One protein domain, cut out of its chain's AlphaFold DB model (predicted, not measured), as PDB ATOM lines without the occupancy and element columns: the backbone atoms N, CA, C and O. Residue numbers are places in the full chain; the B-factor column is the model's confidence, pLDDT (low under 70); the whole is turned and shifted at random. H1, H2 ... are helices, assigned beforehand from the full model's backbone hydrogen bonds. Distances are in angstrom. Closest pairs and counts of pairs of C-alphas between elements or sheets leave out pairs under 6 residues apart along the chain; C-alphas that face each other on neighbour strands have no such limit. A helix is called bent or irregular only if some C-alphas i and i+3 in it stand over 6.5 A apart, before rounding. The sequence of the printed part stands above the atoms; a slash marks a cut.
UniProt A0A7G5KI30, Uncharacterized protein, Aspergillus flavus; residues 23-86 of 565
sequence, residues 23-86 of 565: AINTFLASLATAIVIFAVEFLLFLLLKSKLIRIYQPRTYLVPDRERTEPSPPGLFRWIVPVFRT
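AT A GLANCE: This is residues 23 to 86 of the 565 residues of an uncharacterized protein of Aspergillus flavus (UniProt A0A7G5KI30). One long helix, H1, makes most of the length, and its first part, with residue 23 before it, sticks out as a bare arm: residues 23 to 42 stand free. At the other end of H1 the chain turns through the very short H2 into a long loop, residues 57 to 79, which runs on outward to Asp 65 and then folds back to the short H3, set off to one side of H1. The parts are loosely arranged, with no helix touching another. The printed part has 64 residues with three named helices, in the order H1, H2, H3, and no named strand; the class is all helix, with 38 residues in the named helices. The whole is extended, with a radius of gyration of the C-alphas of 16.9 A and spans of 57 by 24 by 18 A.

HOW THE PARTS SIT: The first helix, H1, residues 24 to 51, touches no helix, and its residues 24 to 42 stand free together with Ala 23: no C-alpha 8 or more residues away along the chain comes within 10 A of theirs. A tight link of one residue, Leu 52, joins H1 to H2, residues 53 to 56. H1 and H2 are close but not clearly touching, with 1 pair of C-alphas within 8 A. That closest pair is Lys 49 and Tyr 56, whose C-alphas are 5.7 A apart, while the centres of the two helices are 22.6 A apart. A long link of 23 residues, 57 to 79, joins H2 to H3, residues 80 to 85. H3 touches no helix: H2 and H3 are apart, although they follow each other in the chain. H1 and H3 are apart too, with no C-alpha of the one within 8 A of the other. In H1 and H3 every O i to N i+4 pair is within hydrogen-bond range; H2 is too short for such a pair, and its 1 pair of O i to N i+3 is not within range.

IN THESE COORDINATES: Ala 23 comes before the first helix, with its C-alpha at (-4.355, -73.666, -40.913). H1 runs from Ile 24 to Lys 51, 28 residues and 40.6 A from first to last C-alpha; C-alpha 24 is at (-4.727, -69.940, -41.841) and C-alpha 51 at (20.068, -41.597, -26.684). H1 is neither bent nor irregular. H2 runs from Ile 53 to Tyr 56, 4 residues and 5.2 A from first to last C-alpha. In the stretch that follows, residues 57 to 79, C-alpha 65 is at (33.915, -31.942, -42.742), and C-alpha 77 is at (9.644, -40.727, -37.900), with a far smaller x. H3 runs from Ile 80 to Arg 85, 6 residues and 8.9 A, and C-alpha 85 is at (14.894, -37.401, -50.468). Thr 86 follows as the last printed residue.

THE WHOLE: The two C-alphas farthest apart are those of Ala 23 and Asp 65, at 56.6 A, and the C-alphas of Ala 23 and Thr 86 are 43.7 A apart. The outline is a rod. Without the stretch that stands free, the body of 44 residues spans 32 by 24 by 12 A and has a radius of gyration of 11.1 A. The link from H2 to H3 is long, and its C-alphas lie 8 to 25 A from the mean of the C-alphas. The printed part has no cut. In this predicted model the mean pLDDT of the printed part is 86.6, and no printed residue is under 70.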
ATOM      1  N   ALA A  23      -3.129 -74.399 -41.153       72.44
ATOM      2  CA  ALA A  23      -4.355 -73.666 -40.913       72.44
ATOM      3  C   ALA A  23      -4.040 -72.169 -40.975       72.44
ATOM      4  O   ALA A  23      -3.091 -71.706 -40.340       72.44
ATOM      5  N   ILE A  24      -4.863 -71.400 -41.688       78.81
ATOM      6  CA  ILE A  24      -4.727 -69.940 -41.841       78.81
ATOM      7  C   ILE A  24      -4.524 -69.251 -40.476       78.81
ATOM      8  O   ILE A  24      -3.753 -68.302 -40.363       78.81
ATOM      9  N   ASN A  25      -5.131 -69.797 -39.419       81.25
ATOM     10  CA  ASN A  25      -4.987 -69.333 -38.041       81.25
ATOM     11  C   ASN A  25      -3.550 -69.444 -37.502       81.25
ATOM     12  O   ASN A  25      -3.105 -68.551 -36.791       81.25
ATOM     13  N   THR A  26      -2.810 -70.504 -37.843       85.00
ATOM     14  CA  THR A  26      -1.405 -70.676 -37.424       85.00
ATOM     15  C   THR A  26      -0.479 -69.705 -38.152       85.00
ATOM     16  O   THR A  26       0.372 -69.082 -37.519       85.00
ATOM     17  N   PHE A  27      -0.707 -69.482 -39.451       83.75
ATOM     18  CA  PHE A  27      -0.009 -68.448 -40.212       83.75
ATOM     19  C   PHE A  27      -0.281 -67.055 -39.630       83.75
ATOM     20  O   PHE A  27       0.661 -66.331 -39.317       83.75
ATOM     21  N   LEU A  28      -1.552 -66.704 -39.397       86.88
ATOM     22  CA  LEU A  28      -1.940 -65.427 -38.790       86.88
ATOM     23  C   LEU A  28      -1.349 -65.245 -37.389       86.88
ATOM     24  O   LEU A  28      -0.870 -64.157 -37.082       86.88
ATOM     25  N   ALA A  29      -1.340 -66.294 -36.562       88.31
ATOM     26  CA  ALA A  29      -0.711 -66.256 -35.246       88.31
ATOM     27  C   ALA A  29       0.795 -65.982 -35.362       88.31
ATOM     28  O   ALA A  29       1.293 -65.068 -34.711       88.31
ATOM     29  N   SER A  30       1.504 -66.694 -36.245       90.12
ATOM     30  CA  SER A  30       2.941 -66.477 -36.466       90.12
ATOM     31  C   SER A  30       3.253 -65.073 -36.998       90.12
ATOM     32  O   SER A  30       4.191 -64.428 -36.531       90.12
ATOM     33  N   LEU A  31       2.424 -64.556 -37.912       90.12
ATOM     34  CA  LEU A  31       2.546 -63.211 -38.465       90.12
ATOM     35  C   LEU A  31       2.293 -62.147 -37.392       90.12
ATOM     36  O   LEU A  31       3.050 -61.186 -37.291       90.12
ATOM     37  N   ALA A  32       1.262 -62.329 -36.564       93.06
ATOM     38  CA  ALA A  32       0.967 -61.435 -35.453       93.06
ATOM     39  C   ALA A  32       2.119 -61.414 -34.437       93.06
ATOM     40  O   ALA A  32       2.567 -60.337 -34.049       93.06
ATOM     41  N   THR A  33       2.654 -62.580 -34.062       93.69
ATOM     42  CA  THR A  33       3.830 -62.672 -33.186       93.69
ATOM     43  C   THR A  33       5.039 -61.956 -33.794       93.69
ATOM     44  O   THR A  33       5.682 -61.168 -33.103       93.69
ATOM     45  N   ALA A  34       5.316 -62.154 -35.086       95.50
ATOM     46  CA  ALA A  34       6.412 -61.479 -35.777       95.50
ATOM     47  C   ALA A  34       6.237 -59.951 -35.810       95.50
ATOM     48  O   ALA A  34       7.192 -59.220 -35.555       95.50
ATOM     49  N   ILE A  35       5.018 -59.455 -36.057       96.44
ATOM     50  CA  ILE A  35       4.705 -58.016 -36.033       96.44
ATOM     51  C   ILE A  35       4.920 -57.430 -34.633       96.44
ATOM     52  O   ILE A  35       5.460 -56.331 -34.512       96.44
ATOM     53  N   VAL A  36       4.525 -58.148 -33.577       96.31
ATOM     54  CA  VAL A  36       4.731 -57.704 -32.190       96.31
ATOM     55  C   VAL A  36       6.221 -57.619 -31.863       96.31
ATOM     56  O   VAL A  36       6.664 -56.592 -31.352       96.31
ATOM     57  N   ILE A  37       7.001 -58.650 -32.198       96.00
ATOM     58  CA  ILE A  37       8.458 -58.651 -31.991       96.00
ATOM     59  C   ILE A  37       9.098 -57.489 -32.758       96.00
ATOM     60  O   ILE A  37       9.814 -56.686 -32.162       96.00
ATOM     61  N   PHE A  38       8.759 -57.331 -34.039       96.50
ATOM     62  CA  PHE A  38       9.241 -56.225 -34.864       96.50
ATOM     63  C   PHE A  38       8.904 -54.859 -34.253       96.50
ATOM     64  O   PHE A  38       9.755 -53.976 -34.212       96.50
ATOM     65  N   ALA A  39       7.683 -54.668 -33.747       95.69
ATOM     66  CA  ALA A  39       7.277 -53.412 -33.126       95.69
ATOM     67  C   ALA A  39       8.085 -53.105 -31.854       95.69
ATOM     68  O   ALA A  39       8.486 -51.957 -31.651       95.69
ATOM     69  N   VAL A  40       8.356 -54.118 -31.022       96.44
ATOM     70  CA  VAL A  40       9.185 -53.978 -29.813       96.44
ATOM     71  C   VAL A  40      10.631 -53.637 -30.178       96.44
ATOM     72  O   VAL A  40      11.175 -52.666 -29.652       96.44
ATOM     73  N   GLU A  41      11.241 -54.377 -31.106       95.81
ATOM     74  CA  GLU A  41      12.608 -54.124 -31.581       95.81
ATOM     75  C   GLU A  41      12.739 -52.745 -32.231       95.81
ATOM     76  O   GLU A  41      13.689 -52.006 -31.965       95.81
ATOM     77  N   PHE A  42      11.757 -52.356 -33.044       93.12
ATOM     78  CA  PHE A  42      11.728 -51.054 -33.693       93.12
ATOM     79  C   PHE A  42      11.587 -49.917 -32.677       93.12
ATOM     80  O   PHE A  42      12.283 -48.906 -32.780       93.12
ATOM     81  N   LEU A  43      10.739 -50.074 -31.656       91.94
ATOM     82  CA  LEU A  43      10.601 -49.087 -30.586       91.94
ATOM     83  C   LEU A  43      11.889 -48.966 -29.762       91.94
ATOM     84  O   LEU A  43      12.344 -47.852 -29.493       91.94
ATOM     85  N   LEU A  44      12.517 -50.095 -29.428       93.19
ATOM     86  CA  LEU A  44      13.817 -50.123 -28.762       93.19
ATOM     87  C   LEU A  44      14.886 -49.413 -29.606       93.19
ATOM     88  O   LEU A  44      15.621 -48.571 -29.087       93.19
ATOM     89  N   PHE A  45      14.927 -49.675 -30.913       91.75
ATOM     90  CA  PHE A  45      15.807 -48.976 -31.848       91.75
ATOM     91  C   PHE A  45      15.564 -47.463 -31.847       91.75
ATOM     92  O   PHE A  45      16.525 -46.697 -31.789       91.75
ATOM     93  N   LEU A  46      14.308 -47.005 -31.875       88.75
ATOM     94  CA  LEU A  46      13.996 -45.573 -31.838       88.75
ATOM     95  C   LEU A  46      14.494 -44.906 -30.545       88.75
ATOM     96  O   LEU A  46      15.039 -43.799 -30.605       88.75
ATOM     97  N   LEU A  47      14.360 -45.582 -29.398       88.38
ATOM     98  CA  LEU A  47      14.877 -45.102 -28.114       88.38
ATOM     99  C   LEU A  47      16.410 -45.046 -28.116       88.38
ATOM    100  O   LEU A  47      16.986 -43.990 -27.839       88.38
ATOM    101  N   LEU A  48      17.071 -46.141 -28.501       90.44
ATOM    102  CA  LEU A  48      18.532 -46.248 -28.552       90.44
ATOM    103  C   LEU A  48      19.146 -45.240 -29.525       90.44
ATOM    104  O   LEU A  48      20.094 -44.546 -29.165       90.44
ATOM    105  N   LYS A  49      18.563 -45.078 -30.718       87.19
ATOM    106  CA  LYS A  49      18.997 -44.093 -31.719       87.19
ATOM    107  C   LYS A  49      18.962 -42.666 -31.166       87.19
ATOM    108  O   LYS A  49      19.828 -41.864 -31.505       87.19
ATOM    109  N   SER A  50      17.962 -42.337 -30.343       82.38
ATOM    110  CA  SER A  50      17.817 -40.993 -29.768       82.38
ATOM    111  C   SER A  50      18.799 -40.704 -28.627       82.38
ATOM    112  O   SER A  50      19.213 -39.560 -28.466       82.38
ATOM    113  N   LYS A  51      19.186 -41.729 -27.855       86.75
ATOM    114  CA  LYS A  51      20.068 -41.597 -26.684       86.75
ATOM    115  C   LYS A  51      21.546 -41.810 -27.016       86.75
ATOM    116  O   LYS A  51      22.401 -41.110 -26.488       86.75
ATOM    117  N   LEU A  52      21.861 -42.757 -27.899       89.12
ATOM    118  CA  LEU A  52      23.226 -43.204 -28.195       89.12
ATOM    119  C   LEU A  52      23.741 -42.616 -29.519       89.12
ATOM    120  O   LEU A  52      24.117 -43.341 -30.442       89.12
ATOM    121  N   ILE A  53      23.791 -41.283 -29.605       84.06
ATOM    122  CA  ILE A  53      24.220 -40.545 -30.812       84.06
ATOM    123  C   ILE A  53      25.631 -40.968 -31.252       84.06
ATOM    124  O   ILE A  53      25.887 -41.119 -32.445       84.06
ATOM    125  N   ARG A  54      26.524 -41.262 -30.296       86.38
ATOM    126  CA  ARG A  54      27.897 -41.719 -30.570       86.38
ATOM    127  C   ARG A  54      27.971 -43.027 -31.364       86.38
ATOM    128  O   ARG A  54      28.903 -43.210 -32.138       86.38
ATOM    129  N   ILE A  55      26.999 -43.921 -31.184       88.88
ATOM    130  CA  ILE A  55      26.967 -45.235 -31.841       88.88
ATOM    131  C   ILE A  55      26.164 -45.167 -33.143       88.88
ATOM    132  O   ILE A  55      26.600 -45.689 -34.166       88.88
ATOM    133  N   TYR A  56      25.009 -44.496 -33.131       87.62
ATOM    134  CA  TYR A  56      24.091 -44.475 -34.276       87.62
ATOM    135  C   TYR A  56      24.359 -43.353 -35.287       87.62
ATOM    136  O   TYR A  56      23.863 -43.421 -36.411       87.62
ATOM    137  N   GLN A  57      25.108 -42.310 -34.916       87.81
ATOM    138  CA  GLN A  57      25.433 -41.172 -35.783       87.81
ATOM    139  C   GLN A  57      26.917 -40.744 -35.702       87.81
ATOM    140  O   GLN A  57      27.196 -39.553 -35.657       87.81
ATOM    141  N   PRO A  58      27.911 -41.654 -35.731       89.00
ATOM    142  CA  PRO A  58      29.319 -41.254 -35.637       89.00
ATOM    143  C   PRO A  58      29.763 -40.401 -36.837       89.00
ATOM    144  O   PRO A  58      30.575 -39.489 -36.698       89.00
ATOM    145  N   ARG A  59      29.197 -40.650 -38.026       84.88
ATOM    146  CA  ARG A  59      29.553 -39.945 -39.269       84.88
ATOM    147  C   ARG A  59      29.088 -38.488 -39.336       84.88
ATOM    148  O   ARG A  59      29.493 -37.780 -40.252       84.88
ATOM    149  N   THR A  60      28.269 -38.023 -38.393       85.88
ATOM    150  CA  THR A  60      27.829 -36.619 -38.371       85.88
ATOM    151  C   THR A  60      28.883 -35.692 -37.764       85.88
ATOM    152  O   THR A  60      28.894 -34.512 -38.095       85.88
ATOM    153  N   TYR A  61      29.796 -36.209 -36.929       83.62
ATOM    154  CA  TYR A  61      30.782 -35.385 -36.218       83.62
ATOM    155  C   TYR A  61      32.215 -35.949 -36.209       83.62
ATOM    156  O   TYR A  61      33.162 -35.166 -36.209       83.62
ATOM    157  N   LEU A  62      32.407 -37.276 -36.231       86.56
ATOM    158  CA  LEU A  62      33.737 -37.901 -36.104       86.56
ATOM    159  C   LEU A  62      34.565 -37.826 -37.396       86.56
ATOM    160  O   LEU A  62      35.788 -37.873 -37.376       86.56
ATOM    161  N   VAL A  63      33.879 -37.741 -38.529       84.25
ATOM    162  CA  VAL A  63      34.466 -37.788 -39.869       84.25
ATOM    163  C   VAL A  63      34.883 -36.367 -40.307       84.25
ATOM    164  O   VAL A  63      34.263 -35.412 -39.836       84.25
ATOM    165  N   PRO A  64      35.900 -36.172 -41.177       82.94
ATOM    166  CA  PRO A  64      36.258 -34.848 -41.697       82.94
ATOM    167  C   PRO A  64      35.082 -34.125 -42.367       82.94
ATOM    168  O   PRO A  64      34.250 -34.770 -43.002       82.94
ATOM    169  N   ASP A  65      35.041 -32.791 -42.298       79.56
ATOM    170  CA  ASP A  65      33.915 -31.942 -42.742       79.56
ATOM    171  C   ASP A  65      33.375 -32.292 -44.141       79.56
ATOM    172  O   ASP A  65      32.164 -32.368 -44.352       79.56
ATOM    173  N   ARG A  66      34.277 -32.606 -45.081       78.75
ATOM    174  CA  ARG A  66      33.971 -33.075 -46.446       78.75
ATOM    175  C   ARG A  66      33.046 -34.294 -46.473       78.75
ATOM    176  O   ARG A  66      32.162 -34.390 -47.322       78.75
ATOM    177  N   GLU A  67      33.266 -35.240 -45.576       78.38
ATOM    178  CA  GLU A  67      32.611 -36.549 -45.537       78.38
ATOM    179  C   GLU A  67      31.498 -36.614 -44.476       78.38
ATOM    180  O   GLU A  67      30.747 -37.589 -44.438       78.38
ATOM    181  N   ARG A  68      31.323 -35.560 -43.663       85.56
ATOM    182  CA  ARG A  68      30.237 -35.483 -42.674       85.56
ATOM    183  C   ARG A  68      28.868 -35.517 -43.338       85.56
ATOM    184  O   ARG A  68      28.622 -34.817 -44.322       85.56
ATOM    185  N   THR A  69      27.971 -36.319 -42.780       85.19
ATOM    186  CA  THR A  69      26.549 -36.347 -43.146       85.19
ATOM    187  C   THR A  69      25.751 -35.448 -42.212       85.19
ATOM    188  O   THR A  69      26.069 -35.369 -41.026       85.19
ATOM    189  N   GLU A  70      24.691 -34.814 -42.709       82.25
ATOM    190  CA  GLU A  70      23.806 -34.027 -41.849       82.25
ATOM    191  C   GLU A  70      23.138 -34.912 -40.781       82.25
ATOM    192  O   GLU A  70      22.761 -36.059 -41.064       82.25
ATOM    193  N   PRO A  71      22.995 -34.423 -39.537       80.81
ATOM    194  CA  PRO A  71      22.308 -35.171 -38.501       80.81
ATOM    195  C   PRO A  71      20.830 -35.349 -38.851       80.81
ATOM    196  O   PRO A  71      20.163 -34.452 -39.364       80.81
ATOM    197  N   SER A  72      20.297 -36.527 -38.524       80.00
ATOM    198  CA  SER A  72      18.871 -36.808 -38.683       80.00
ATOM    199  C   SER A  72      18.042 -35.771 -37.915       80.00
ATOM    200  O   SER A  72      18.326 -35.539 -36.737       80.00
ATOM    201  N   PRO A  73      16.954 -35.233 -38.500       81.88
ATOM    202  CA  PRO A  73      16.085 -34.299 -37.798       81.88
ATOM    203  C   PRO A  73      15.508 -34.942 -36.524       81.88
ATOM    204  O   PRO A  73      15.221 -36.148 -36.525       81.88
ATOM    205  N   PRO A  74      15.298 -34.158 -35.450       74.62
ATOM    206  CA  PRO A  74      14.752 -34.672 -34.200       74.62
ATOM    207  C   PRO A  74      13.303 -35.132 -34.400       74.62
ATOM    208  O   PRO A  74      12.472 -34.386 -34.924       74.62
ATOM    209  N   GLY A  75      12.994 -36.365 -33.988       79.44
ATOM    210  CA  GLY A  75      11.656 -36.962 -34.051       79.44
ATOM    211  C   GLY A  75      11.664 -38.447 -34.440       79.44
ATOM    212  O   GLY A  75      12.544 -38.903 -35.168       79.44
ATOM    213  N   LEU A  76      10.651 -39.195 -33.987       78.31
ATOM    214  CA  LEU A  76      10.574 -40.659 -34.145       78.31
ATOM    215  C   LEU A  76      10.510 -41.121 -35.611       78.31
ATOM    216  O   LEU A  76      11.117 -42.128 -35.956       78.31
ATOM    217  N   PHE A  77       9.847 -40.360 -36.487       82.31
ATOM    218  CA  PHE A  77       9.644 -40.727 -37.900       82.31
ATOM    219  C   PHE A  77      10.186 -39.700 -38.901       82.31
ATOM    220  O   PHE A  77      10.190 -39.941 -40.106       82.31
ATOM    221  N   ARG A  78      10.687 -38.548 -38.433       84.06
ATOM    222  CA  ARG A  78      11.162 -37.471 -39.322       84.06
ATOM    223  C   ARG A  78      12.395 -37.850 -40.140       84.06
ATOM    224  O   ARG A  78      12.651 -37.216 -41.151       84.06
ATOM    225  N   TRP A  79      13.123 -38.883 -39.724       84.12
ATOM    226  CA  TRP A  79      14.292 -39.414 -40.421       84.12
ATOM    227  C   TRP A  79      13.949 -40.174 -41.708       84.12
ATOM    228  O   TRP A  79      14.803 -40.290 -42.579       84.12
ATOM    229  N   ILE A  80      12.706 -40.642 -41.858       87.81
ATOM    230  CA  ILE A  80      12.273 -41.418 -43.029       87.81
ATOM    231  C   ILE A  80      12.258 -40.539 -44.284       87.81
ATOM    232  O   ILE A  80      12.707 -40.957 -45.346       87.81
ATOM    233  N   VAL A  81      11.785 -39.295 -44.170       86.88
ATOM    234  CA  VAL A  81      11.681 -38.380 -45.319       86.88
ATOM    235  C   VAL A  81      13.056 -38.059 -45.929       86.88
ATOM    236  O   VAL A  81      13.187 -38.207 -47.143       86.88
ATOM    237  N   PRO A  82      14.090 -37.683 -45.147       84.94
ATOM    238  CA  PRO A  82      15.452 -37.541 -45.653       84.94
ATOM    239  C   PRO A  82      15.964 -38.784 -46.383       84.94
ATOM    240  O   PRO A  82      16.486 -38.640 -47.480       84.94
ATOM    241  N   VAL A  83      15.734 -39.997 -45.858       85.75
ATOM    242  CA  VAL A  83      16.207 -41.253 -46.482       85.75
ATOM    243  C   VAL A  83      15.714 -41.412 -47.924       85.75
ATOM    244  O   VAL A  83      16.459 -41.885 -48.781       85.75
ATOM    245  N   PHE A  84      14.481 -40.994 -48.210       84.69
ATOM    246  CA  PHE A  84      13.928 -41.043 -49.565       84.69
ATOM    247  C   PHE A  84      14.210 -39.786 -50.399       84.69
ATOM    248  O   PHE A  84      14.093 -39.841 -51.622       84.69
ATOM    249  N   ARG A  85      14.579 -38.661 -49.772       86.38
ATOM    250  CA  ARG A  85      14.894 -37.401 -50.468       86.38
ATOM    251  C   ARG A  85      16.366 -37.243 -50.838       86.38
ATOM    252  O   ARG A  85      16.648 -36.483 -51.760       86.38
ATOM    253  N   THR A  86      17.288 -37.915 -50.149       86.38
ATOM    254  CA  THR A  86      18.726 -37.816 -50.433       86.38
ATOM    255  C   THR A  86      19.024 -38.202 -51.880       86.38
ATOM    256  O   THR A  86      18.597 -39.251 -52.374       86.38
TER     257      THR A  86